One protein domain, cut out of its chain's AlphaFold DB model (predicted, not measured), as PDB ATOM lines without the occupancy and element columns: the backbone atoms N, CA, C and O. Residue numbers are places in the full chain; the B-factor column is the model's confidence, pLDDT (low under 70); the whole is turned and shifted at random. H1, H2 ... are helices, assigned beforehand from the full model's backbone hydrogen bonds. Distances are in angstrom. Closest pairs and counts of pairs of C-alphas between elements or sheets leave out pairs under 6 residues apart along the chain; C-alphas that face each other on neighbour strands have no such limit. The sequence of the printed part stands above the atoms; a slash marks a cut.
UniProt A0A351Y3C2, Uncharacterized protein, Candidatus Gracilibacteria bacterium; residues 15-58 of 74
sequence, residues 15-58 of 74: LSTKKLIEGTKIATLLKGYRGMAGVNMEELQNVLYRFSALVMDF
ATOM      1  N   LEU A  15     137.383 171.454 141.332       92.56
ATOM      2  CA  LEU A  15     138.811 171.469 141.033       92.56
ATOM      3  C   LEU A  15     139.479 170.134 141.387       92.56
ATOM      4  O   LEU A  15     140.283 169.629 140.600       92.56
ATOM      5  N   SER A  16     139.183 169.564 142.555       94.06
ATOM      6  CA  SER A  16     139.740 168.288 143.004       94.06
ATOM      7  C   SER A  16     139.197 167.126 142.181       94.06
ATOM      8  O   SER A  16     139.975 166.253 141.802       94.06
ATOM      9  N   THR A  17     137.925 167.171 141.779       94.88
ATOM     10  CA  THR A  17     137.328 166.184 140.869       94.88
ATOM     11  C   THR A  17     137.987 166.222 139.495       94.88
ATOM     12  O   THR A  17     138.383 165.187 138.959       94.88
ATOM     13  N   LYS A  18     138.186 167.421 138.935       94.06
ATOM     14  CA  LYS A  18     138.914 167.578 137.675       94.06
ATOM     15  C   LYS A  18     140.327 166.997 137.769       94.06
ATOM     16  O   LYS A  18     140.721 166.220 136.903       94.06
ATOM     17  N   LYS A  19     141.075 167.325 138.830       95.00
ATOM     18  CA  LYS A  19     142.425 166.783 139.067       95.00
ATOM     19  C   LYS A  19     142.421 165.267 139.256       95.00
ATOM     20  O   LYS A  19     143.352 164.607 138.799       95.00
ATOM     21  N   LEU A  20     141.395 164.721 139.913       95.69
ATOM     22  CA  LEU A  20     141.240 163.284 140.113       95.69
ATOM     23  C   LEU A  20     141.197 162.570 138.760       95.69
ATOM     24  O   LEU A  20     141.993 161.661 138.532       95.69
ATOM     25  N   ILE A  21     140.356 163.059 137.843       95.62
ATOM     26  CA  ILE A  21     140.244 162.512 136.490       95.62
ATOM     27  C   ILE A  21     141.538 162.743 135.703       95.62
ATOM     28  O   ILE A  21     142.111 161.790 135.184       95.62
ATOM     29  N   GLU A  22     142.035 163.983 135.635       95.56
ATOM     30  CA  GLU A  22     143.219 164.353 134.839       95.56
ATOM     31  C   GLU A  22     144.516 163.668 135.291       95.56
ATOM     32  O   GLU A  22     145.431 163.514 134.485       95.56
ATOM     33  N   GLY A  23     144.598 163.223 136.547       95.81
ATOM     34  CA  GLY A  23     145.737 162.460 137.063       95.81
ATOM     35  C   GLY A  23     145.769 160.986 136.646       95.81
ATOM     36  O   GLY A  23     146.696 160.276 137.030       95.81
ATOM     37  N   THR A  24     144.790 160.515 135.867       95.75
ATOM     38  CA  THR A  24     144.776 159.163 135.285       95.75
ATOM     39  C   THR A  24     145.274 159.173 133.838       95.75
ATOM     40  O   THR A  24     145.101 160.142 133.098       95.75
ATOM     41  N   LYS A  25     145.870 158.070 133.383       93.88
ATOM     42  CA  LYS A  25     146.279 157.895 131.980       93.88
ATOM     43  C   LYS A  25     145.058 157.796 131.062       93.88
ATOM     44  O   LYS A  25     145.100 158.300 129.937       93.88
ATOM     45  N   ILE A  26     143.964 157.201 131.545       93.69
ATOM     46  CA  ILE A  26     142.700 157.072 130.810       93.69
ATOM     47  C   ILE A  26     142.042 158.426 130.501       93.69
ATOM     48  O   ILE A  26     141.277 158.512 129.543       93.69
ATOM     49  N   ALA A  27     142.387 159.505 131.216       95.31
ATOM     50  CA  ALA A  27     141.837 160.847 130.999       95.31
ATOM     51  C   ALA A  27     141.889 161.310 129.535       95.31
ATOM     52  O   ALA A  27     140.983 161.994 129.062       95.31
ATOM     53  N   THR A  28     142.938 160.925 128.801       93.81
ATOM     54  CA  THR A  28     143.062 161.248 127.372       93.81
ATOM     55  C   THR A  28     141.987 160.549 126.541       93.81
ATOM     56  O   THR A  28     141.426 161.159 125.640       93.81
ATOM     57  N   LEU A  29     141.671 159.291 126.861       94.31
ATOM     58  CA  LEU A  29     140.657 158.501 126.160       94.31
ATOM     59  C   LEU A  29     139.232 158.933 126.531       94.31
ATOM     60  O   LEU A  29     138.360 158.921 125.668       94.31
ATOM     61  N   LEU A  30     139.009 159.394 127.767       94.44
ATOM     62  CA  LEU A  30     137.724 159.965 128.194       94.44
ATOM     63  C   LEU A  30     137.341 161.217 127.388       94.44
ATOM     64  O   LEU A  30     136.161 161.475 127.176       94.44
ATOM     65  N   LYS A  31     138.326 161.962 126.874       93.31
ATOM     66  CA  LYS A  31     138.108 163.124 125.991       93.31
ATOM     67  C   LYS A  31     137.791 162.736 124.536       93.31
ATOM     68  O   LYS A  31     137.534 163.617 123.720       93.31
ATOM     69  N   GLY A  32     137.777 161.441 124.220       92.62
ATOM     70  CA  GLY A  32     137.548 160.894 122.885       92.62
ATOM     71  C   GLY A  32     138.822 160.321 122.268       92.62
ATOM     72  O   GLY A  32     139.939 160.757 122.550       92.62
ATOM     73  N   TYR A  33     138.664 159.316 121.406       93.19
ATOM     74  CA  TYR A  33     139.785 158.637 120.757       93.19
ATOM     75  C   TYR A  33     139.366 157.977 119.442       93.19
ATOM     76  O   TYR A  33     138.351 157.295 119.390       93.19
ATOM     77  N   ARG A  34     140.167 158.150 118.378       89.00
ATOM     78  CA  ARG A  34     140.003 157.493 117.059       89.00
ATOM     79  C   ARG A  34     138.545 157.383 116.574       89.00
ATOM     80  O   ARG A  34     138.048 156.292 116.316       89.00
ATOM     81  N   GLY A  35     137.866 158.519 116.431       88.25
ATOM     82  CA  GLY A  35     136.491 158.562 115.915       88.25
ATOM     83  C   GLY A  35     135.407 158.207 116.938       88.25
ATOM     84  O   GLY A  35     134.231 158.311 116.609       88.25
ATOM     85  N   MET A  36     135.772 157.850 118.174       89.88
ATOM     86  CA  MET A  36     134.842 157.792 119.300       89.88
ATOM     87  C   MET A  36     134.736 159.162 119.966       89.88
ATOM     88  O   MET A  36     135.757 159.791 120.271       89.88
ATOM     89  N   ALA A  37     133.501 159.604 120.203       91.62
ATOM     90  CA  ALA A  37     133.226 160.793 120.997       91.62
ATOM     91  C   ALA A  37     133.718 160.600 122.440       91.62
ATOM     92  O   ALA A  37     133.704 159.487 122.968       91.62
ATOM     93  N   GLY A  38     134.165 161.688 123.065       93.75
ATOM     94  CA  GLY A  38     134.448 161.695 124.496       93.75
ATOM     95  C   GLY A  38     133.174 161.562 125.326       93.75
ATOM     96  O   GLY A  38     132.069 161.790 124.833       93.75
ATOM     97  N   VAL A  39     133.344 161.218 126.599       94.56
ATOM     98  CA  VAL A  39     132.247 161.254 127.569       94.56
ATOM     99  C   VAL A  39     131.903 162.698 127.925       94.56
ATOM    100  O   VAL A  39     132.722 163.611 127.765       94.56
ATOM    101  N   ASN A  40     130.705 162.912 128.469       94.56
ATOM    102  CA  ASN A  40     130.360 164.191 129.070       94.56
ATOM    103  C   ASN A  40     131.206 164.415 130.337       94.56
ATOM    104  O   ASN A  40     130.932 163.876 131.409       94.56
ATOM    105  N   MET A  41     132.266 165.213 130.204       93.44
ATOM    106  CA  MET A  41     133.218 165.473 131.286       93.44
ATOM    107  C   MET A  41     132.606 166.236 132.460       93.44
ATOM    108  O   MET A  41     133.085 166.096 133.583       93.44
ATOM    109  N   GLU A  42     131.598 167.071 132.217       93.56
ATOM    110  CA  GLU A  42     130.900 167.800 133.277       93.56
ATOM    111  C   GLU A  42     130.021 166.846 134.088       93.56
ATOM    112  O   GLU A  42     130.054 166.851 135.316       93.56
ATOM    113  N   GLU A  43     129.317 165.948 133.405       94.81
ATOM    114  CA  GLU A  43     128.498 164.928 134.051       94.81
ATOM    115  C   GLU A  43     129.340 163.920 134.837       94.81
ATOM    116  O   GLU A  43     129.012 163.621 135.983       94.81
ATOM    117  N   LEU A  44     130.476 163.474 134.289       94.88
ATOM    118  CA  LEU A  44     131.418 162.623 135.020       94.88
ATOM    119  C   LEU A  44     131.910 163.303 136.307       94.88
ATOM    120  O   LEU A  44     131.971 162.671 137.363       94.88
ATOM    121  N   GLN A  45     132.235 164.599 136.238       94.69
ATOM    122  CA  GLN A  45     132.613 165.366 137.426       94.69
ATOM    123  C   GLN A  45     131.457 165.444 138.431       94.69
ATOM    124  O   GLN A  45     131.664 165.239 139.626       94.69
ATOM    125  N   ASN A  46     130.232 165.678 137.960       94.62
ATOM    126  CA  ASN A  46     129.055 165.738 138.819       94.62
ATOM    127  C   ASN A  46     128.765 164.391 139.507       94.62
ATOM    128  O   ASN A  46     128.429 164.363 140.689       94.62
ATOM    129  N   VAL A  47     128.943 163.263 138.813       95.19
ATOM    130  CA  VAL A  47     128.810 161.924 139.410       95.19
ATOM    131  C   VAL A  47     129.796 161.740 140.561       95.19
ATOM    132  O   VAL A  47     129.386 161.340 141.649       95.19
ATOM    133  N   LEU A  48     131.072 162.080 140.361       95.75
ATOM    134  CA  LEU A  48     132.098 161.964 141.403       95.75
ATOM    135  C   LEU A  48     131.831 162.906 142.587       95.75
ATOM    136  O   LEU A  48     131.965 162.494 143.738       95.75
ATOM    137  N   TYR A  49     131.399 164.141 142.319       94.81
ATOM    138  CA  TYR A  49     130.986 165.092 143.353       94.81
ATOM    139  C   TYR A  49     129.833 164.538 144.205       94.81
ATOM    140  O   TYR A  49     129.925 164.494 145.432       94.81
ATOM    141  N   ARG A  50     128.770 164.041 143.560       93.62
ATOM    142  CA  ARG A  50     127.610 163.448 144.244       93.62
ATOM    143  C   ARG A  50     127.975 162.182 145.008       93.62
ATOM    144  O   ARG A  50     127.455 161.969 146.096       93.62
ATOM    145  N   PHE A  51     128.873 161.363 144.465       94.31
ATOM    146  CA  PHE A  51     129.384 160.183 145.152       94.31
ATOM    147  C   PHE A  51     130.152 160.563 146.423       94.31
ATOM    148  O   PHE A  51     129.919 159.989 147.482       94.31
ATOM    149  N   SER A  52     131.005 161.587 146.349       94.44
ATOM    150  CA  SER A  52     131.690 162.113 147.528       94.44
ATOM    151  C   SER A  52     130.719 162.640 148.583       94.44
ATOM    152  O   SER A  52     130.974 162.430 149.764       94.44
ATOM    153  N   ALA A  53     129.649 163.330 148.178       93.88
ATOM    154  CA  ALA A  53     128.624 163.810 149.104       93.88
ATOM    155  C   ALA A  53     127.876 162.639 149.765       93.88
ATOM    156  O   ALA A  53     127.757 162.607 150.982       93.88
ATOM    157  N   LEU A  54     127.483 161.627 148.982       94.44
ATOM    158  CA  LEU A  54     126.830 160.416 149.485       94.44
ATOM    159  C   LEU A  54     127.660 159.740 150.584       94.44
ATOM    160  O   LEU A  54     127.146 159.455 151.656       94.44
ATOM    161  N   VAL A  55     128.951 159.501 150.346       93.19
ATOM    162  CA  VAL A  55     129.809 158.837 151.343       93.19
ATOM    163  C   VAL A  55     129.965 159.684 152.614       93.19
ATOM    164  O   VAL A  55     130.111 159.131 153.699       93.19
ATOM    165  N   MET A  56     129.903 161.015 152.512       93.88
ATOM    166  CA  MET A  56     129.919 161.896 153.686       93.88
ATOM    167  C   MET A  56     128.613 161.872 154.481       93.88
ATOM    168  O   MET A  56     128.657 161.990 155.704       93.88
ATOM    169  N   ASP A  57     127.476 161.724 153.802       96.19
ATOM    170  CA  ASP A  57     126.154 161.706 154.432       96.19
ATOM    171  C   ASP A  57     125.875 160.391 155.185       96.19
ATOM    172  O   ASP A  57     125.066 160.379 156.112       96.19
ATOM    173  N   PHE A  58     126.566 159.302 154.827       95.94
ATOM    174  CA  PHE A  58     126.379 157.960 155.394       95.94
ATOM    175  C   PHE A  58     127.694 157.395 155.972       95.94
ATOM    176  O   PHE A  58     128.322 156.526 155.357       95.94
TER     177      PHE A  58
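AT A GLANCE: This is residues 15 to 58 of the 74 residues of an uncharacterized protein of Candidatus Gracilibacteria bacterium (UniProt A0A351Y3C2). One long helix, H3, and a loop reaching past its first end make the length of a rod, with the short helix H1 crossing steeply beside the first half of H3. The small helix H2 lies between H1 and the loop, and the last residues, 53 to 58, stick out. The printed part has 44 residues with three named helices, H1, H2 and H3 in order, and no named strand: all helix. It is loose, with a radius of gyration of the C-alphas of 12.1 A, and spans 41 by 17 by 14 A.

IN THESE COORDINATES: H1 is residues 15 to 22, 10.4 A long, from C-alpha 15 at (138.811, 171.469, 141.033). H2 is residues 27 to 30. H3 is residues 41 to 57, 24.5 A long, ending at C-alpha 57 at (126.154, 161.706, 154.432).

HOW THE PARTS SIT: H1 touches H3, which touches it with residues 45 to 49 alone; their closest C-alphas, of Thr 17 and Gln 45, are 5.9 A apart. They run opposite ways at a steep tilt of 60 degrees. H2 is close to H1 but not clearly touching, with the closest C-alphas, of Ile 21 and Ala 27, 6.0 A apart. In H1 and H3 every O i to N i+4 pair is within hydrogen-bond range; H2 is too short for such a pair.

THE WHOLE: The C-alphas farthest apart, of Gly 35 and Phe 58, are 40.8 A apart. The printed part has no cut, the links are tight from H1 to H2 and short from H2 to H3, and no printed residue is under 70 in pLDDT.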